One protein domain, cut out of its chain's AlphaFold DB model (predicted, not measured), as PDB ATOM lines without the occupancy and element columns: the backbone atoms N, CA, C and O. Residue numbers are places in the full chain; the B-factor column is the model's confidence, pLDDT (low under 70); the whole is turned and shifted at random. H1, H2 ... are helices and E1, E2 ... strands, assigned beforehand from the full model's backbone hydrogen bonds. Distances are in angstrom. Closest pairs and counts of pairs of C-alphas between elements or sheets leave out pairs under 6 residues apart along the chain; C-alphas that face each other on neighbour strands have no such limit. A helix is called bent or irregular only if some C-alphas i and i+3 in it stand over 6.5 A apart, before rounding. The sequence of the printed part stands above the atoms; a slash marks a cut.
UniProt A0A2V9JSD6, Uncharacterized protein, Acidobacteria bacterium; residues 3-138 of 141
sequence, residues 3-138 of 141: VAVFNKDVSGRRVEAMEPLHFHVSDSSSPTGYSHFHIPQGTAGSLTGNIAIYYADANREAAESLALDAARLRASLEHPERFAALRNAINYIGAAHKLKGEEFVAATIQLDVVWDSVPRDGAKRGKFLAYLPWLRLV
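AT A GLANCE: This is residues 3 to 138 of the 141 residues of an uncharacterized protein of Acidobacteria bacterium (UniProt A0A2V9JSD6). A strongly twisted sheet of six strands, its longest strand E5 sharply bent, has five short helices gathered toward one end and the hairpin E3 and E4 reaching toward the other. H1 covers part of E5, and H2 packs beside the edge strand E8. The printed part has 136 residues: strands E1 to E5, then helices H1 to H5, then strands E6 to E8, a mixed class. The sheet is branched, and its five neighbour pairs are antiparallel. The whole is compact, with a radius of gyration of the C-alphas of 14.7 A and spans of 44 by 33 by 27 A.

HOW THE PARTS SIT: E1, residues 3 to 6, is antiparallel to E5, residues 44 to 54, with N 5 and O 51 within hydrogen-bond range at 2.9 A. E2, residues 14 to 17, is also antiparallel to E5, with N 15 and O 45 at 2.9 A. E5 bends by 84 degrees at residue 49; E1 and E2 lie on one side of it. E3, residues 21 to 26, and E4, residues 34 to 39, form a hairpin, with N 23 and O 37 at 2.9 A. H1, residues 60 to 68, is on the branched sheet at a height of 9.0 A, over E5 and, only just, with 3 C-alphas, over E1; it runs along E5 at 20 degrees on the local plane. H2, residues 70 to 78, stands at the sheet's level, on a local plane of just 6 C-alphas. H1 and H2 only just touch, only at the corner, with 3 pairs of C-alphas within 8 A; the closest are Leu 66 and Leu 73, 6.2 A. H3, residues 80 to 87, only grazes the sheet. It is irregular: C-alphas 82 and 85 are 7.8 A apart. H4, residues 92 to 96, touches H3 only at the corner, the closest C-alphas being Leu 86 and Ala 95, 5.7 A. H5, residues 101 to 106, touches H1 at a steep tilt of 65 degrees, the same way; the closest C-alphas are Ala 63 and Val 105, 5.5 A. E6, residues 109 to 115, lies on the other side of E5 from E1 and E2, with N 46 and O 114 at 2.9 A. E6 forms a hairpin with E7, residues 127 to 131, with N 113 and O 128 at 2.9 A. E8, residues 135 to 137, is antiparallel to E2, with N 16 and O 136 at 2.9 A; its C-alpha 136 and that of Leu 77 in H2, the closest of the two, are 4.8 A apart. H1, H2, H4 and H5 have every O i to N i+4 pair within hydrogen-bond range; H3 has 1 of 4, and 3 of 5 O i to N i+3 pairs.

IN THESE COORDINATES: E1 begins at C-alpha 3, (-23.686, -42.272, -18.457). E5 spans 23.4 A, E6 17.8 A, E3 16.8 A and E4 16.2 A; H1 spans 12.2 A. E8 ends at C-alpha 137, (-30.877, -20.579, -21.913).

THE WHOLE: The C-alphas farthest apart are those of Pro 31 and Gly 101, 44.4 A. The printed part has no cut. The link from E6 to E7, 11 residues, is long. Mean pLDDT of the printed part is 89.1; residues 55 to 58 and 121 to 126 are under 70.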
ATOM      1  N   VAL A   3     -23.094 -42.366 -19.796       88.50
ATOM      2  CA  VAL A   3     -23.686 -42.272 -18.457       88.50
ATOM      3  C   VAL A   3     -24.901 -41.366 -18.532       88.50
ATOM      4  O   VAL A   3     -24.856 -40.326 -19.185       88.50
ATOM      5  N   ALA A   4     -25.988 -41.765 -17.878       92.19
ATOM      6  CA  ALA A   4     -27.153 -40.916 -17.694       92.19
ATOM      7  C   ALA A   4     -27.178 -40.404 -16.251       92.19
ATOM      8  O   ALA A   4     -27.034 -41.190 -15.314       92.19
ATOM      9  N   VAL A   5     -27.376 -39.100 -16.084       94.56
ATOM     10  CA  VAL A   5     -27.567 -38.451 -14.783       94.56
ATOM     11  C   VAL A   5     -28.825 -37.587 -14.809       94.56
ATOM     12  O   VAL A   5     -29.357 -37.266 -15.875       94.56
ATOM     13  N   PHE A   6     -29.312 -37.218 -13.627       96.62
ATOM     14  CA  PHE A   6     -30.486 -36.366 -13.478       96.62
ATOM     15  C   PHE A   6     -30.155 -35.141 -12.627       96.62
ATOM     16  O   PHE A   6     -29.669 -35.275 -11.504       96.62
ATOM     17  N   ASN A   7     -30.458 -33.953 -13.149       97.06
ATOM     18  CA  ASN A   7     -30.312 -32.687 -12.443       97.06
ATOM     19  C   ASN A   7     -31.683 -32.002 -12.329       97.06
ATOM     20  O   ASN A   7     -32.221 -31.447 -13.290       97.06
ATOM     21  N   LYS A   8     -32.256 -32.044 -11.123       96.38
ATOM     22  CA  LYS A   8     -33.584 -31.482 -10.839       96.38
ATOM     23  C   LYS A   8     -33.637 -29.955 -10.978       96.38
ATOM     24  O   LYS A   8     -34.680 -29.427 -11.343       96.38
ATOM     25  N   ASP A   9     -32.531 -29.251 -10.727       95.94
ATOM     26  CA  ASP A   9     -32.501 -27.783 -10.615       95.94
ATOM     27  C   ASP A   9     -32.487 -27.078 -11.986       95.94
ATOM     28  O   ASP A   9     -32.700 -25.861 -12.101       95.94
ATOM     29  N   VAL A  10     -32.253 -27.853 -13.046       94.56
ATOM     30  CA  VAL A  10     -32.358 -27.409 -14.442       94.56
ATOM     31  C   VAL A  10     -33.611 -27.937 -15.134       94.56
ATOM     32  O   VAL A  10     -33.951 -27.455 -16.213       94.56
ATOM     33  N   SER A  11     -34.333 -28.877 -14.516       95.50
ATOM     34  CA  SER A  11     -35.611 -29.368 -15.032       95.50
ATOM     35  C   SER A  11     -36.621 -28.223 -15.162       95.50
ATOM     36  O   SER A  11     -36.692 -27.321 -14.329       95.50
ATOM     37  N   GLY A  12     -37.378 -28.221 -16.256       93.88
ATOM     38  CA  GLY A  12     -38.355 -27.189 -16.593       93.88
ATOM     39  C   GLY A  12     -37.759 -25.894 -17.147       93.88
ATOM     40  O   GLY A  12     -38.510 -25.087 -17.703       93.88
ATOM     41  N   ARG A  13     -36.434 -25.684 -17.070       95.56
ATOM     42  CA  ARG A  13     -35.818 -24.478 -17.637       95.56
ATOM     43  C   ARG A  13     -35.984 -24.434 -19.147       95.56
ATOM     44  O   ARG A  13     -35.941 -25.457 -19.832       95.56
ATOM     45  N   ARG A  14     -36.197 -23.219 -19.643       96.81
ATOM     46  CA  ARG A  14     -36.437 -22.950 -21.054       96.81
ATOM     47  C   ARG A  14     -35.118 -22.756 -21.774       96.81
ATOM     48  O   ARG A  14     -34.264 -21.997 -21.322       96.81
ATOM     49  N   VAL A  15     -34.982 -23.449 -22.891       97.19
ATOM     50  CA  VAL A  15     -33.859 -23.320 -23.812       97.19
ATOM     51  C   VAL A  15     -34.378 -23.066 -25.215       97.19
ATOM     52  O   VAL A  15     -35.552 -23.298 -25.500       97.19
ATOM     53  N   GLU A  16     -33.503 -22.605 -26.089       97.06
ATOM     54  CA  GLU A  16     -33.760 -22.515 -27.518       97.06
ATOM     55  C   GLU A  16     -32.650 -23.194 -28.320       97.06
ATOM     56  O   GLU A  16     -31.504 -23.294 -27.869       97.06
ATOM     57  N   ALA A  17     -33.010 -23.663 -29.512       95.94
ATOM     58  CA  ALA A  17     -32.059 -24.194 -30.473       95.94
ATOM     59  C   ALA A  17     -31.245 -23.049 -31.088       95.94
ATOM     60  O   ALA A  17     -31.803 -22.127 -31.681       95.94
ATOM     61  N   MET A  18     -29.922 -23.121 -30.984       95.44
ATOM     62  CA  MET A  18     -29.033 -22.103 -31.548       95.44
ATOM     63  C   MET A  18     -28.887 -22.198 -33.064       95.44
ATOM     64  O   MET A  18     -28.533 -21.211 -33.700       95.44
ATOM     65  N   GLU A  19     -29.174 -23.366 -33.632       93.12
ATOM     66  CA  GLU A  19     -29.116 -23.673 -35.063       93.12
ATOM     67  C   GLU A  19     -30.193 -24.720 -35.392       93.12
ATOM     68  O   GLU A  19     -30.761 -25.307 -34.465       93.12
ATOM     69  N   PRO A  20     -30.499 -24.970 -36.675       93.94
ATOM     70  CA  PRO A  20     -31.401 -26.049 -37.054       93.94
ATOM     71  C   PRO A  20     -30.892 -27.415 -36.571       93.94
ATOM     72  O   PRO A  20     -29.739 -27.773 -36.807       93.94
ATOM     73  N   LEU A  21     -31.753 -28.190 -35.908       93.50
ATOM     74  CA  LEU A  21     -31.438 -29.540 -35.431       93.50
ATOM     75  C   LEU A  21     -32.287 -30.577 -36.163       93.50
ATOM     76  O   LEU A  21     -33.474 -30.363 -36.420       93.50
ATOM     77  N   HIS A  22     -31.682 -31.727 -36.449       92.12
ATOM     78  CA  HIS A  22     -32.326 -32.830 -37.152       92.12
ATOM     79  C   HIS A  22     -32.232 -34.104 -36.320       92.12
ATOM     80  O   HIS A  22     -31.147 -34.500 -35.896       92.12
ATOM     81  N   PHE A  23     -33.373 -34.755 -36.105       90.31
ATOM     82  CA  PHE A  23     -33.463 -35.986 -35.331       90.31
ATOM     83  C   PHE A  23     -34.094 -37.094 -36.158       90.31
ATOM     84  O   PHE A  23     -35.112 -36.890 -36.824       90.31
ATOM     85  N   HIS A  24     -33.505 -38.283 -36.069       88.12
ATOM     86  CA  HIS A  24     -34.026 -39.506 -36.664       88.12
ATOM     87  C   HIS A  24     -34.460 -40.438 -35.546       88.12
ATOM     88  O   HIS A  24     -33.658 -40.810 -34.689       88.12
ATOM     89  N   VAL A  25     -35.738 -40.795 -35.545       83.75
ATOM     90  CA  VAL A  25     -36.336 -41.620 -34.498       83.75
ATOM     91  C   VAL A  25     -36.913 -42.856 -35.150       83.75
ATOM     92  O   VAL A  25     -37.674 -42.744 -36.108       83.75
ATOM     93  N   SER A  26     -36.567 -44.029 -34.628       84.94
ATOM     94  CA  SER A  26     -37.175 -45.277 -35.077       84.94
ATOM     95  C   SER A  26     -38.689 -45.219 -34.890       84.94
ATOM     96  O   SER A  26     -39.184 -44.943 -33.796       84.94
ATOM     97  N   ASP A  27     -39.415 -45.490 -35.965       82.62
ATOM     98  CA  ASP A  27     -40.863 -45.393 -36.023       82.62
ATOM     99  C   ASP A  27     -41.421 -46.504 -36.908       82.62
ATOM    100  O   ASP A  27     -41.342 -46.446 -38.135       82.62
ATOM    101  N   SER A  28     -42.021 -47.514 -36.280       85.50
ATOM    102  CA  SER A  28     -42.608 -48.658 -36.983       85.50
ATOM    103  C   SER A  28     -43.838 -48.298 -37.821       85.50
ATOM    104  O   SER A  28     -44.277 -49.122 -38.616       85.50
ATOM    105  N   SER A  29     -44.421 -47.109 -37.629       83.88
ATOM    106  CA  SER A  29     -45.535 -46.613 -38.446       83.88
ATOM    107  C   SER A  29     -45.077 -45.860 -39.702       83.88
ATOM    108  O   SER A  29     -45.888 -45.613 -40.591       83.88
ATOM    109  N   SER A  30     -43.786 -45.522 -39.801       82.81
ATOM    110  CA  SER A  30     -43.207 -44.886 -40.985       82.81
ATOM    111  C   SER A  30     -42.834 -45.930 -42.048       82.81
ATOM    112  O   SER A  30     -42.224 -46.945 -41.701       82.81
ATOM    113  N   PRO A  31     -43.091 -45.685 -43.350       86.69
ATOM    114  CA  PRO A  31     -42.689 -46.587 -44.435       86.69
ATOM    115  C   PRO A  31     -41.184 -46.885 -44.490       86.69
ATOM    116  O   PRO A  31     -40.780 -47.942 -44.964       86.69
ATOM    117  N   THR A  32     -40.346 -45.960 -44.016       87.50
ATOM    118  CA  THR A  32     -38.882 -46.116 -43.987       87.50
ATOM    119  C   THR A  32     -38.370 -46.683 -42.662       87.50
ATOM    120  O   THR A  32     -37.164 -46.843 -42.495       87.50
ATOM    121  N   GLY A  33     -39.260 -46.952 -41.701       86.75
ATOM    122  CA  GLY A  33     -38.906 -47.335 -40.332       86.75
ATOM    123  C   GLY A  33     -38.409 -46.175 -39.462       86.75
ATOM    124  O   GLY A  33     -38.070 -46.397 -38.298       86.75
ATOM    125  N   TYR A  34     -38.375 -44.946 -39.993       86.06
ATOM    126  CA  TYR A  34     -37.909 -43.756 -39.283       86.06
ATOM    127  C   TYR A  34     -38.825 -42.554 -39.496       86.06
ATOM    128  O   TYR A  34     -39.276 -42.277 -40.609       86.06
ATOM    129  N   SER A  35     -39.009 -41.787 -38.429       86.69
ATOM    130  CA  SER A  35     -39.590 -40.450 -38.458       86.69
ATOM    131  C   SER A  35     -38.491 -39.406 -38.292       86.69
ATOM    132  O   SER A  35     -37.578 -39.559 -37.477       86.69
ATOM    133  N   HIS A  36     -38.579 -38.351 -39.101       86.81
ATOM    134  CA  HIS A  36     -37.601 -37.273 -39.157       86.81
ATOM    135  C   HIS A  36     -38.210 -36.030 -38.521       86.81
ATOM    136  O   HIS A  36     -39.291 -35.596 -38.918       86.81
ATOM    137  N   PHE A  37     -37.510 -35.448 -37.554       89.38
ATOM    138  CA  PHE A  37     -37.930 -34.216 -36.898       89.38
ATOM    139  C   PHE A  37     -36.920 -33.119 -37.187       89.38
ATOM    140  O   PHE A  37     -35.716 -33.311 -37.028       89.38
ATOM    141  N   HIS A  38     -37.433 -31.966 -37.599       92.25
ATOM    142  CA  HIS A  38     -36.654 -30.757 -37.806       92.25
ATOM    143  C   HIS A  38     -37.049 -29.731 -36.746       92.25
ATOM    144  O   HIS A  38     -38.224 -29.388 -36.619       92.25
ATOM    145  N   ILE A  39     -36.064 -29.258 -35.987       93.75
ATOM    146  CA  ILE A  39     -36.213 -28.185 -35.008       93.75
ATOM    147  C   ILE A  39     -35.542 -26.943 -35.597       93.75
ATOM    148  O   ILE A  39     -34.313 -26.896 -35.636       93.75
ATOM    149  N   PRO A  40     -36.307 -25.949 -36.075       94.75
ATOM    150  CA  PRO A  40     -35.730 -24.706 -36.569       94.75
ATOM    151  C   PRO A  40     -34.911 -23.982 -35.497       94.75
ATOM    152  O   PRO A  40     -35.228 -24.056 -34.305       94.75
ATOM    153  N   GLN A  41     -33.920 -23.204 -35.924       95.06
ATOM    154  CA  GLN A  41     -33.233 -22.256 -35.049       95.06
ATOM    155  C   GLN A  41     -34.235 -21.335 -34.332       95.06
ATOM    156  O   GLN A  41     -35.234 -20.910 -34.913       95.06
ATOM    157  N   GLY A  42     -33.965 -21.028 -33.065       95.19
ATOM    158  CA  GLY A  42     -34.817 -20.201 -32.212       95.19
ATOM    159  C   GLY A  42     -36.059 -20.922 -31.685       95.19
ATOM    160  O   GLY A  42     -36.798 -20.351 -30.885       95.19
ATOM    161  N   THR A  43     -36.297 -22.178 -32.083       95.50
ATOM    162  CA  THR A  43     -37.374 -22.976 -31.490       95.50
ATOM    163  C   THR A  43     -37.094 -23.167 -30.013       95.50
ATOM    164  O   THR A  43     -35.989 -23.558 -29.637       95.50
ATOM    165  N   ALA A  44     -38.099 -22.918 -29.183       95.69
ATOM    166  CA  ALA A  44     -37.985 -23.077 -27.750       95.69
ATOM    167  C   ALA A  44     -38.329 -24.511 -27.304       95.69
ATOM    168  O   ALA A  44     -39.105 -25.230 -27.941       95.69
ATOM    169  N   GLY A  45     -37.750 -24.919 -26.181       95.06
ATOM    170  CA  GLY A  45     -38.015 -26.194 -25.531       95.06
ATOM    171  C   GLY A  45     -37.786 -26.127 -24.025       95.06
ATOM    172  O   GLY A  45     -37.292 -25.135 -23.486       95.06
ATOM    173  N   SER A  46     -38.176 -27.190 -23.330       95.75
ATOM    174  CA  SER A  46     -38.002 -27.343 -21.883       95.75
ATOM    175  C   SER A  46     -37.057 -28.493 -21.576       95.75
ATOM    176  O   SER A  46     -37.271 -29.610 -22.046       95.75
ATOM    177  N   LEU A  47     -36.062 -28.241 -20.729       96.44
ATOM    178  CA  LEU A  47     -35.196 -29.294 -20.205       96.44
ATOM    179  C   LEU A  47     -36.002 -30.248 -19.321       96.44
ATOM    180  O   LEU A  47     -36.767 -29.811 -18.462       96.44
ATOM    181  N   THR A  48     -35.811 -31.555 -19.484       95.31
ATOM    182  CA  THR A  48     -36.444 -32.548 -18.597       95.31
ATOM    183  C   THR A  48     -35.671 -32.733 -17.293       95.31
ATOM    184  O   THR A  48     -36.234 -33.190 -16.300       95.31
ATOM    185  N   GLY A  49     -34.393 -32.347 -17.279       95.19
ATOM    186  CA  GLY A  49     -33.438 -32.641 -16.210       95.19
ATOM    187  C   GLY A  49     -32.646 -33.929 -16.449       95.19
ATOM    188  O   GLY A  49     -31.656 -34.150 -15.756       95.19
ATOM    189  N   ASN A  50     -33.025 -34.754 -17.435       96.00
ATOM    190  CA  ASN A  50     -32.204 -35.889 -17.856       96.00
ATOM    191  C   ASN A  50     -31.021 -35.395 -18.690       96.00
ATOM    192  O   ASN A  50     -31.173 -34.570 -19.596       96.00
ATOM    193  N   ILE A  51     -29.846 -35.932 -18.388       95.38
ATOM    194  CA  ILE A  51     -28.594 -35.567 -19.035       95.38
ATOM    195  C   ILE A  51     -27.877 -36.848 -19.437       95.38
ATOM    196  O   ILE A  51     -27.680 -37.742 -18.613       95.38
ATOM    197  N   ALA A  52     -27.474 -36.928 -20.699       93.81
ATOM    198  CA  ALA A  52     -26.624 -37.990 -21.206       93.81
ATOM    199  C   ALA A  52     -25.204 -37.455 -21.406       93.81
ATOM    200  O   ALA A  52     -24.988 -36.430 -22.046       93.81
ATOM    201  N   ILE A  53     -24.231 -38.166 -20.856       91.44
ATOM    202  CA  ILE A  53     -22.809 -37.895 -21.030       91.44
ATOM    203  C   ILE A  53     -22.296 -38.930 -22.020       91.44
ATOM    204  O   ILE A  53     -22.280 -40.134 -21.736       91.44
ATOM    205  N   TYR A  54     -21.919 -38.459 -23.201       78.44
ATOM    206  CA  TYR A  54     -21.456 -39.294 -24.295       78.44
ATOM    207  C   TYR A  54     -20.086 -38.802 -24.724       78.44
ATOM    208  O   TYR A  54     -20.027 -37.778 -25.382       78.44
ATOM    209  N   TYR A  55     -19.017 -39.501 -24.338       67.25
ATOM    210  CA  TYR A  55     -17.713 -39.573 -25.020       67.25
ATOM    211  C   TYR A  55     -16.783 -40.493 -24.222       67.25
ATOM    212  O   TYR A  55     -16.836 -40.515 -22.997       67.25
ATOM    213  N   ALA A  56     -15.944 -41.269 -24.914       57.34
ATOM    214  CA  ALA A  56     -14.974 -42.165 -24.276       57.34
ATOM    215  C   ALA A  56     -13.716 -41.435 -23.764       57.34
ATOM    216  O   ALA A  56     -13.051 -41.949 -22.871       57.34
ATOM    217  N   ASP A  57     -13.428 -40.240 -24.296       61.81
ATOM    218  CA  ASP A  57     -12.167 -39.518 -24.065       61.81
ATOM    219  C   ASP A  57     -12.274 -38.367 -23.049       61.81
ATOM    220  O   ASP A  57     -11.261 -37.821 -22.610       61.81
ATOM    221  N   ALA A  58     -13.490 -37.970 -22.660       64.56
ATOM    222  CA  ALA A  58     -13.675 -36.978 -21.607       64.56
ATOM    223  C   ALA A  58     -13.551 -37.632 -20.230       64.56
ATOM    224  O   ALA A  58     -14.047 -38.736 -20.003       64.56
ATOM    225  N   ASN A  59     -12.916 -36.925 -19.291       84.00
ATOM    226  CA  ASN A  59     -12.894 -37.342 -17.896       84.00
ATOM    227  C   ASN A  59     -14.344 -37.425 -17.390       84.00
ATOM    228  O   ASN A  59     -15.005 -36.403 -17.191       84.00
ATOM    229  N   ARG A  60     -14.818 -38.660 -17.204       86.19
ATOM    230  CA  ARG A  60     -16.176 -38.978 -16.765       86.19
ATOM    231  C   ARG A  60     -16.563 -38.214 -15.499       86.19
ATOM    232  O   ARG A  60     -17.651 -37.653 -15.452       86.19
ATOM    233  N   GLU A  61     -15.678 -38.161 -14.508       89.81
ATOM    234  CA  GLU A  61     -15.937 -37.477 -13.237       89.81
ATOM    235  C   GLU A  61     -16.121 -35.971 -13.443       89.81
ATOM    236  O   GLU A  61     -17.017 -35.366 -12.859       89.81
ATOM    237  N   ALA A  62     -15.324 -35.364 -14.327       91.56
ATOM    238  CA  ALA A  62     -15.464 -33.950 -14.660       91.56
ATOM    239  C   ALA A  62     -16.795 -33.657 -15.374       91.56
ATOM    240  O   ALA A  62     -17.441 -32.650 -15.078       91.56
ATOM    241  N   ALA A  63     -17.222 -34.537 -16.285       91.75
ATOM    242  CA  ALA A  63     -18.497 -34.404 -16.984       91.75
ATOM    243  C   ALA A  63     -19.697 -34.590 -16.048       91.75
ATOM    244  O   ALA A  63     -20.629 -33.790 -16.094       91.75
ATOM    245  N   GLU A  64     -19.658 -35.588 -15.162       92.75
ATOM    246  CA  GLU A  64     -20.689 -35.786 -14.138       92.75
ATOM    247  C   GLU A  64     -20.738 -34.598 -13.166       92.75
ATOM    248  O   GLU A  64     -21.819 -34.087 -12.878       92.75
ATOM    249  N   SER A  65     -19.577 -34.095 -12.732       93.81
ATOM    250  CA  SER A  65     -19.475 -32.904 -11.884       93.81
ATOM    251  C   SER A  65     -20.111 -31.674 -12.536       93.81
ATOM    252  O   SER A  65     -20.881 -30.974 -11.883       93.81
ATOM    253  N   LEU A  66     -19.839 -31.417 -13.822       94.25
ATOM    254  CA  LEU A  66     -20.458 -30.309 -14.555       94.25
ATOM    255  C   LEU A  66     -21.969 -30.528 -14.718       94.25
ATOM    256  O   LEU A  66     -22.751 -29.619 -14.457       94.25
ATOM    257  N   ALA A  67     -22.396 -31.733 -15.106       94.75
ATOM    258  CA  ALA A  67     -23.806 -32.059 -15.320       94.75
ATOM    259  C   ALA A  67     -24.660 -31.909 -14.046       94.75
ATOM    260  O   ALA A  67     -25.821 -31.493 -14.120       94.75
ATOM    261  N   LEU A  68     -24.097 -32.231 -12.879       95.88
ATOM    262  CA  LEU A  68     -24.775 -32.128 -11.584       95.88
ATOM    263  C   LEU A  68     -24.691 -30.723 -10.968       95.88
ATOM    264  O   LEU A  68     -25.558 -30.359 -10.174       95.88
ATOM    265  N   ASP A  69     -23.716 -29.900 -11.358       96.75
ATOM    266  CA  ASP A  69     -23.627 -28.502 -10.931       96.75
ATOM    267  C   ASP A  69     -24.542 -27.603 -11.780       96.75
ATOM    268  O   ASP A  69     -24.208 -27.150 -12.879       96.75
ATOM    269  N   ALA A  70     -25.721 -27.296 -11.240       95.44
ATOM    270  CA  ALA A  70     -26.715 -26.477 -11.923       95.44
ATOM    271  C   ALA A  70     -26.258 -25.032 -12.200       95.44
ATOM    272  O   ALA A  70     -26.812 -24.386 -13.092       95.44
ATOM    273  N   ALA A  71     -25.306 -24.473 -11.448       95.44
ATOM    274  CA  ALA A  71     -24.791 -23.130 -11.718       95.44
ATOM    275  C   ALA A  71     -23.835 -23.151 -12.914       95.44
ATOM    276  O   ALA A  71     -24.009 -22.360 -13.842       95.44
ATOM    277  N   ARG A  72     -22.899 -24.105 -12.942       95.00
ATOM    278  CA  ARG A  72     -21.957 -24.275 -14.060       95.00
ATOM    279  C   ARG A  72     -22.668 -24.669 -15.354       95.00
ATOM    280  O   ARG A  72     -22.373 -24.113 -16.415       95.00
ATOM    281  N   LEU A  73     -23.659 -25.560 -15.273       95.38
ATOM    282  CA  LEU A  73     -24.458 -25.948 -16.436       95.38
ATOM    283  C   LEU A  73     -25.221 -24.751 -17.024       95.38
ATOM    284  O   LEU A  73     -25.213 -24.551 -18.237       95.38
ATOM    285  N   ARG A  74     -25.828 -23.913 -16.169       94.38
ATOM    286  CA  ARG A  74     -26.507 -22.680 -16.601       94.38
ATOM    287  C   ARG A  74     -25.551 -21.686 -17.242       94.38
ATOM    288  O   ARG A  74     -25.856 -21.221 -18.332       94.38
ATOM    289  N   ALA A  75     -24.394 -21.433 -16.634       93.44
ATOM    290  CA  ALA A  75     -23.392 -20.536 -17.206       93.44
ATOM    291  C   ALA A  75     -22.977 -20.977 -18.622       93.44
ATOM    292  O   ALA A  75     -22.785 -20.152 -19.510       93.44
ATOM    293  N   SER A  76     -22.904 -22.288 -18.867       93.75
ATOM    294  CA  SER A  76     -22.561 -22.816 -20.191       93.75
ATOM    295  C   SER A  76     -23.680 -22.597 -21.221       93.75
ATOM    296  O   SER A  76     -23.400 -22.341 -22.388       93.75
ATOM    297  N   LEU A  77     -24.943 -22.652 -20.787       95.00
ATOM    298  CA  LEU A  77     -26.121 -22.349 -21.612       95.00
ATOM    299  C   LEU A  77     -26.348 -20.840 -21.815       95.00
ATOM    300  O   LEU A  77     -27.007 -20.443 -22.773       95.00
ATOM    301  N   GLU A  78     -25.849 -19.996 -20.914       94.12
ATOM    302  CA  GLU A  78     -25.893 -18.531 -21.031       94.12
ATOM    303  C   GLU A  78     -24.811 -17.997 -21.982       94.12
ATOM    304  O   GLU A  78     -25.006 -16.940 -22.580       94.12
ATOM    305  N   HIS A  79     -23.727 -18.758 -22.173       90.88
ATOM    306  CA  HIS A  79     -22.579 -18.406 -23.016       90.88
ATOM    307  C   HIS A  79     -22.354 -19.366 -24.207       90.88
ATOM    308  O   HIS A  79     -21.249 -19.903 -24.378       90.88
ATOM    309  N   PRO A  80     -23.367 -19.619 -25.062       90.38
ATOM    310  CA  PRO A  80     -23.251 -20.565 -26.170       90.38
ATOM    311  C   PRO A  80     -22.271 -20.105 -27.266       90.38
ATOM    312  O   PRO A  80     -21.842 -20.914 -28.094       90.38
ATOM    313  N   GLU A  81     -21.903 -18.824 -27.320       89.12
ATOM    314  CA  GLU A  81     -20.940 -18.260 -28.273       89.12
ATOM    315  C   GLU A  81     -19.558 -18.914 -28.185       89.12
ATOM    316  O   GLU A  81     -18.891 -19.063 -29.210       89.12
ATOM    317  N   ARG A  82     -19.175 -19.408 -27.000       89.50
ATOM    318  CA  ARG A  82     -17.923 -20.151 -26.779       89.50
ATOM    319  C   ARG A  82     -17.829 -21.409 -27.643       89.50
ATOM    320  O   ARG A  82     -16.742 -21.846 -28.004       89.50
ATOM    321  N   PHE A  83     -18.974 -21.955 -28.047       91.12
ATOM    322  CA  PHE A  83     -19.059 -23.180 -28.837       91.12
ATOM    323  C   PHE A  83     -19.362 -22.950 -30.322       91.12
ATOM    324  O   PHE A  83     -19.656 -23.907 -31.041       91.12
ATOM    325  N   ALA A  84     -19.288 -21.709 -30.820       88.12
ATOM    326  CA  ALA A  84     -19.611 -21.388 -32.215       88.12
ATOM    327  C   ALA A  84     -18.816 -22.217 -33.241       88.12
ATOM    328  O   ALA A  84     -19.348 -22.587 -34.290       88.12
ATOM    329  N   ALA A  85     -17.563 -22.564 -32.925       85.50
ATOM    330  CA  ALA A  85     -16.723 -23.399 -33.779       85.50
ATOM    331  C   ALA A  85     -17.227 -24.848 -33.906       85.50
ATOM    332  O   ALA A  85     -16.974 -25.482 -34.926       85.50
ATOM    333  N   LEU A  86     -17.927 -25.381 -32.896       90.69
ATOM    334  CA  LEU A  86     -18.441 -26.753 -32.919       90.69
ATOM    335  C   LEU A  86     -19.679 -26.896 -33.789       90.69
ATOM    336  O   LEU A  86     -19.805 -27.877 -34.516       90.69
ATOM    337  N   ARG A  87     -20.597 -25.933 -33.697       87.31
ATOM    338  CA  ARG A  87     -21.892 -26.033 -34.369       87.31
ATOM    339  C   ARG A  87     -21.769 -25.963 -35.894       87.31
ATOM    340  O   ARG A  87     -22.429 -26.714 -36.600       87.31
ATOM    341  N   ASN A  88     -20.811 -25.172 -36.378       82.75
ATOM    342  CA  ASN A  88     -20.478 -25.055 -37.800       82.75
ATOM    343  C   ASN A  88     -19.506 -26.138 -38.306       82.75
ATOM    344  O   ASN A  88     -19.110 -26.122 -39.474       82.75
ATOM    345  N   ALA A  89     -19.046 -27.050 -37.445       87.50
ATOM    346  CA  ALA A  89     -18.047 -28.035 -37.830       87.50
ATOM    347  C   ALA A  89     -18.669 -29.187 -38.627       87.50
ATOM    348  O   ALA A  89     -19.567 -29.874 -38.152       87.50
ATOM    349  N   ILE A  90     -18.086 -29.492 -39.791       86.94
ATOM    350  CA  ILE A  90     -18.436 -30.686 -40.585       86.94
ATOM    351  C   ILE A  90     -18.215 -31.970 -39.769       86.94
ATOM    352  O   ILE A  90     -18.987 -32.919 -39.860       86.94
ATOM    353  N   ASN A  91     -17.152 -31.999 -38.959       89.81
ATOM    354  CA  ASN A  91     -16.868 -33.086 -38.031       89.81
ATOM    355  C   ASN A  91     -16.854 -32.541 -36.601       89.81
ATOM    356  O   ASN A  91     -15.840 -32.005 -36.140       89.81
ATOM    357  N   TYR A  92     -17.977 -32.720 -35.907       88.81
ATOM    358  CA  TYR A  92     -18.140 -32.299 -34.519       88.81
ATOM    359  C   TYR A  92     -17.051 -32.867 -33.601       88.81
ATOM    360  O   TYR A  92     -16.522 -32.146 -32.761       88.81
ATOM    361  N   ILE A  93     -16.648 -34.125 -33.794       86.44
ATOM    362  CA  ILE A  93     -15.733 -34.830 -32.881       86.44
ATOM    363  C   ILE A  93     -14.334 -34.243 -33.014       86.44
ATOM    364  O   ILE A  93     -13.687 -33.885 -32.030       86.44
ATOM    365  N   GLY A  94     -13.890 -34.075 -34.260       87.69
ATOM    366  CA  GLY A  94     -12.607 -33.454 -34.559       87.69
ATOM    367  C   GLY A  94     -12.528 -32.007 -34.070       87.69
ATOM    368  O   GLY A  94     -11.459 -31.564 -33.654       87.69
ATOM    369  N   ALA A  95     -13.643 -31.269 -34.093       90.56
ATOM    370  CA  ALA A  95     -13.710 -29.919 -33.540       90.56
ATOM    371  C   ALA A  95     -13.709 -29.924 -32.002       90.56
ATOM    372  O   ALA A  95     -12.954 -29.164 -31.398       90.56
ATOM    373  N   ALA A  96     -14.469 -30.824 -31.369       89.69
ATOM    374  CA  ALA A  96     -14.525 -30.975 -29.917       89.69
ATOM    375  C   ALA A  96     -13.147 -31.289 -29.317       89.69
ATOM    376  O   ALA A  96     -12.766 -30.671 -28.329       89.69
ATOM    377  N   HIS A  97     -12.336 -32.140 -29.957       87.12
ATOM    378  CA  HIS A  97     -10.974 -32.461 -29.493       87.12
ATOM    379  C   HIS A  97      -9.999 -31.268 -29.488       87.12
ATOM    380  O   HIS A  97      -8.942 -31.325 -28.848       87.12
ATOM    381  N   LYS A  98     -10.325 -30.178 -30.193       88.88
ATOM    382  CA  LYS A  98      -9.526 -28.945 -30.169       88.88
ATOM    383  C   LYS A  98      -9.844 -28.068 -28.957       88.88
ATOM    384  O   LYS A  98      -9.003 -27.246 -28.596       88.88
ATOM    385  N   LEU A  99     -11.002 -28.261 -28.321       89.06
ATOM    386  CA  LEU A  99     -11.371 -27.570 -27.087       89.06
ATOM    387  C   LEU A  99     -10.483 -28.007 -25.920       89.06
ATOM    388  O   LEU A  99      -9.825 -29.052 -25.961       89.06
ATOM    389  N   LYS A 100     -10.465 -27.193 -24.863       86.38
ATOM    390  CA  LYS A 100      -9.696 -27.444 -23.638       86.38
ATOM    391  C   LYS A 100     -10.559 -27.192 -22.405       86.38
ATOM    392  O   LYS A 100     -11.535 -26.450 -22.458       86.38
ATOM    393  N   GLY A 101     -10.179 -27.812 -21.288       88.75
ATOM    394  CA  GLY A 101     -10.823 -27.591 -19.992       88.75
ATOM    395  C   GLY A 101     -12.332 -27.849 -20.015       88.75
ATOM    396  O   GLY A 101     -12.791 -28.847 -20.572       88.75
ATOM    397  N   GLU A 102     -13.097 -26.944 -19.403       87.69
ATOM    398  CA  GLU A 102     -14.553 -27.071 -19.261       87.69
ATOM    399  C   GLU A 102     -15.301 -27.085 -20.595       87.69
ATOM    400  O   GLU A 102     -16.320 -27.758 -20.696       87.69
ATOM    401  N   GLU A 103     -14.805 -26.407 -21.632       89.62
ATOM    402  CA  GLU A 103     -15.477 -26.372 -22.935       89.62
ATOM    403  C   GLU A 103     -15.482 -27.751 -23.596       89.62
ATOM    404  O   GLU A 103     -16.497 -28.182 -24.143       89.62
ATOM    405  N   PHE A 104     -14.356 -28.467 -23.491       90.12
ATOM    406  CA  PHE A 104     -14.265 -29.845 -23.962       90.12
ATOM    407  C   PHE A 104     -15.228 -30.749 -23.191       90.12
ATOM    408  O   PHE A 104     -15.957 -31.528 -23.797       90.12
ATOM    409  N   VAL A 105     -15.283 -30.601 -21.863       91.75
ATOM    410  CA  VAL A 105     -16.208 -31.363 -21.013       91.75
ATOM    411  C   VAL A 105     -17.664 -31.074 -21.395       91.75
ATOM    412  O   VAL A 105     -18.434 -32.009 -21.614       91.75
ATOM    413  N   ALA A 106     -18.036 -29.803 -21.552       92.06
ATOM    414  CA  ALA A 106     -19.387 -29.376 -21.905       92.06
ATOM    415  C   ALA A 106     -19.828 -29.887 -23.289       92.06
ATOM    416  O   ALA A 106     -20.986 -30.265 -23.466       92.06
ATOM    417  N   ALA A 107     -18.903 -29.995 -24.248       91.75
ATOM    418  CA  ALA A 107     -19.170 -30.581 -25.563       91.75
ATOM    419  C   ALA A 107     -19.541 -32.079 -25.513       91.75
ATOM    420  O   ALA A 107     -20.081 -32.624 -26.479       91.75
ATOM    421  N   THR A 108     -19.298 -32.769 -24.399       91.50
ATOM    422  CA  THR A 108     -19.666 -34.189 -24.241       91.50
ATOM    423  C   THR A 108     -21.042 -34.404 -23.614       91.50
ATOM    424  O   THR A 108     -21.507 -35.539 -23.491       91.50
ATOM    425  N   ILE A 109     -21.712 -33.313 -23.237       93.50
ATOM    426  CA  ILE A 109     -22.979 -33.335 -22.515       93.50
ATOM    427  C   ILE A 109     -24.136 -33.108 -23.485       93.50
ATOM    428  O   ILE A 109     -24.164 -32.140 -24.246       93.50
ATOM    429  N   GLN A 110     -25.120 -33.997 -23.420       94.62
ATOM    430  CA  GLN A 110     -26.402 -33.885 -24.099       94.62
ATOM    431  C   GLN A 110     -27.511 -33.705 -23.070       94.62
ATOM    432  O   GLN A 110     -27.610 -34.460 -22.103       94.62
ATOM    433  N   LEU A 111     -28.364 -32.714 -23.292       96.00
ATOM    434  CA  LEU A 111     -29.528 -32.439 -22.468       96.00
ATOM    435  C   LEU A 111     -30.771 -32.971 -23.176       96.00
ATOM    436  O   LEU A 111     -30.944 -32.767 -24.376       96.00
ATOM    437  N   ASP A 112     -31.635 -33.650 -22.434       95.12
ATOM    438  CA  ASP A 112     -32.928 -34.094 -22.938       95.12
ATOM    439  C   ASP A 112     -33.909 -32.914 -22.936       95.12
ATOM    440  O   ASP A 112     -34.234 -32.343 -21.886       95.12
ATOM    441  N   VAL A 113     -34.344 -32.521 -24.133       95.75
ATOM    442  CA  VAL A 113     -35.180 -31.341 -24.363       95.75
ATOM    443  C   VAL A 113     -36.521 -31.766 -24.931       95.75
ATOM    444  O   VAL A 113     -36.591 -32.498 -25.916       95.75
ATOM    445  N   VAL A 114     -37.595 -31.251 -24.337       93.94
ATOM    446  CA  VAL A 114     -38.929 -31.330 -24.924       93.94
ATOM    447  C   VAL A 114     -39.153 -30.096 -25.787       93.94
ATOM    448  O   VAL A 114     -39.275 -28.997 -25.247       93.94
ATOM    449  N   TRP A 115     -39.199 -30.267 -27.105       93.62
ATOM    450  CA  TRP A 115     -39.342 -29.155 -28.049       93.62
ATOM    451  C   TRP A 115     -40.803 -28.777 -28.273       93.62
ATOM    452  O   TRP A 115     -41.653 -29.649 -28.445       93.62
ATOM    453  N   ASP A 116     -41.091 -27.478 -28.317       91.38
ATOM    454  CA  ASP A 116     -42.461 -26.980 -28.486       91.38
ATOM    455  C   ASP A 116     -43.010 -27.214 -29.902       91.38
ATOM    456  O   ASP A 116     -44.218 -27.331 -30.084       91.38
ATOM    457  N   SER A 117     -42.134 -27.291 -30.910       88.69
ATOM    458  CA  SER A 117     -42.522 -27.501 -32.311       88.69
ATOM    459  C   SER A 117     -42.914 -28.943 -32.637       88.69
ATOM    460  O   SER A 117     -43.384 -29.211 -33.742       88.69
ATOM    461  N   VAL A 118     -42.709 -29.884 -31.710       85.81
ATOM    462  CA  VAL A 118     -42.929 -31.311 -31.951       85.81
ATOM    463  C   VAL A 118     -44.191 -31.764 -31.221       85.81
ATOM    464  O   VAL A 118     -44.245 -31.681 -29.991       85.81
ATOM    465  N   PRO A 119     -45.205 -32.271 -31.945       76.19
ATOM    466  CA  PRO A 119     -46.419 -32.793 -31.332       76.19
ATOM    467  C   PRO A 119     -46.116 -33.890 -30.309       76.19
ATOM    468  O   PRO A 119     -45.268 -34.754 -30.534       76.19
ATOM    469  N   ARG A 120     -46.839 -33.861 -29.185       71.44
ATOM    470  CA  ARG A 120     -46.775 -34.896 -28.150       71.44
ATOM    471  C   ARG A 120     -47.911 -35.888 -28.349       71.44
ATOM    472  O   ARG A 120     -49.007 -35.692 -27.834       71.44
ATOM    473  N   ASP A 121     -47.656 -36.967 -29.059       62.50
ATOM    474  CA  ASP A 121     -48.530 -38.134 -29.119       62.50
ATOM    475  C   ASP A 121     -47.903 -39.282 -28.312       62.50
ATOM    476  O   ASP A 121     -47.059 -40.059 -28.764       62.50
ATOM    477  N   GLY A 122     -48.303 -39.356 -27.040       57.88
ATOM    478  CA  GLY A 122     -47.793 -40.327 -26.070       57.88
ATOM    479  C   GLY A 122     -46.452 -39.936 -25.429       57.88
ATOM    480  O   GLY A 122     -46.020 -38.788 -25.460       57.88
ATOM    481  N   ALA A 123     -45.788 -40.903 -24.785       52.22
ATOM    482  CA  ALA A 123     -44.618 -40.646 -23.931       52.22
ATOM    483  C   ALA A 123     -43.282 -40.447 -24.684       52.22
ATOM    484  O   ALA A 123     -42.282 -40.113 -24.044       52.22
ATOM    485  N   LYS A 124     -43.240 -40.684 -26.006       55.00
ATOM    486  CA  LYS A 124     -41.987 -40.858 -26.773       55.00
ATOM    487  C   LYS A 124     -41.736 -39.835 -27.890       55.00
ATOM    488  O   LYS A 124     -40.598 -39.727 -28.331       55.00
ATOM    489  N   ARG A 125     -42.741 -39.087 -28.349       60.69
ATOM    490  CA  ARG A 125     -42.589 -38.116 -29.446       60.69
ATOM    491  C   ARG A 125     -42.474 -36.700 -28.861       60.69
ATOM    492  O   ARG A 125     -43.302 -36.283 -28.053       60.69
ATOM    493  N   GLY A 126     -41.366 -36.019 -29.168       65.12
ATOM    494  CA  GLY A 126     -41.081 -34.640 -28.740       65.12
ATOM    495  C   GLY A 126     -39.929 -34.440 -27.756       65.12
ATOM    496  O   GLY A 126     -39.618 -33.292 -27.453       65.12
ATOM    497  N   LYS A 127     -39.283 -35.513 -27.277       84.56
ATOM    498  CA  LYS A 127     -38.093 -35.448 -26.410       84.56
ATOM    499  C   LYS A 127     -36.848 -35.849 -27.184       84.56
ATOM    500  O   LYS A 127     -36.781 -36.988 -27.644       84.56
ATOM    501  N   PHE A 128     -35.885 -34.943 -27.322       91.38
ATOM    502  CA  PHE A 128     -34.643 -35.209 -28.040       91.38
ATOM    503  C   PHE A 128     -33.424 -34.760 -27.243       91.38
ATOM    504  O   PHE A 128     -33.404 -33.670 -26.672       91.38
ATOM    505  N   LEU A 129     -32.391 -35.602 -27.257       92.62
ATOM    506  CA  LEU A 129     -31.079 -35.263 -26.727       92.62
ATOM    507  C   LEU A 129     -30.406 -34.259 -27.657       92.62
ATOM    508  O   LEU A 129     -30.095 -34.579 -28.802       92.62
ATOM    509  N   ALA A 130     -30.154 -33.059 -27.151       94.31
ATOM    510  CA  ALA A 130     -29.392 -32.035 -27.846       94.31
ATOM    511  C   ALA A 130     -28.100 -31.759 -27.081       94.31
ATOM    512  O   ALA A 130     -28.096 -31.609 -25.860       94.31
ATOM    513  N   TYR A 131     -26.987 -31.704 -27.803       94.00
ATOM    514  CA  TYR A 131     -25.700 -31.333 -27.230       94.00
ATOM    515  C   TYR A 131     -25.765 -29.916 -26.660       94.00
ATOM    516  O   TYR A 131     -26.278 -29.000 -27.305       94.00
ATOM    517  N   LEU A 132     -25.205 -29.741 -25.468       94.44
ATOM    518  CA  LEU A 132     -25.195 -28.474 -24.746       94.44
ATOM    519  C   LEU A 132     -24.699 -27.283 -25.598       94.44
ATOM    520  O   LEU A 132     -25.364 -26.251 -25.570       94.44
ATOM    521  N   PRO A 133     -23.648 -27.412 -26.435       93.88
ATOM    522  CA  PRO A 133     -23.239 -26.385 -27.401       93.88
ATOM    523  C   PRO A 133     -24.311 -25.808 -28.340       93.88
ATOM    524  O   PRO A 133     -24.129 -24.698 -28.846       93.88
ATOM    525  N   TRP A 134     -25.388 -26.548 -28.619       95.44
ATOM    526  CA  TRP A 134     -26.484 -26.130 -29.506       95.44
ATOM    527  C   TRP A 134     -27.673 -25.519 -28.771       95.44
ATOM    528  O   TRP A 134     -28.670 -25.170 -29.405       95.44
ATOM    529  N   LEU A 135     -27.583 -25.380 -27.453       96.50
ATOM    530  CA  LEU A 135     -28.660 -24.881 -26.619       96.50
ATOM    531  C   LEU A 135     -28.272 -23.540 -26.008       96.50
ATOM    532  O   LEU A 135     -27.139 -23.347 -25.571       96.50
ATOM    533  N   ARG A 136     -29.240 -22.631 -25.933       96.81
ATOM    534  CA  ARG A 136     -29.119 -21.384 -25.175       96.81
ATOM    535  C   ARG A 136     -30.218 -21.291 -24.147       96.81
ATOM    536  O   ARG A 136     -31.365 -21.606 -24.451       96.81
ATOM    537  N   LEU A 137     -29.882 -20.851 -22.940       95.88
ATOM    538  CA  LEU A 137     -30.877 -20.579 -21.913       95.88
ATOM    539  C   LEU A 137     -31.744 -19.391 -22.345       95.88
ATOM    540  O   LEU A 137     -31.230 -18.326 -22.687       95.88
ATOM    541  N   VAL A 138     -33.063 -19.557 -22.298       93.25
ATOM    542  CA  VAL A 138     -33.992 -18.442 -22.483       93.25
ATOM    543  C   VAL A 138     -34.074 -17.710 -21.149       93.25
ATOM    544  O   VAL A 138     -34.727 -18.172 -20.211       93.25
TER     545      VAL A 138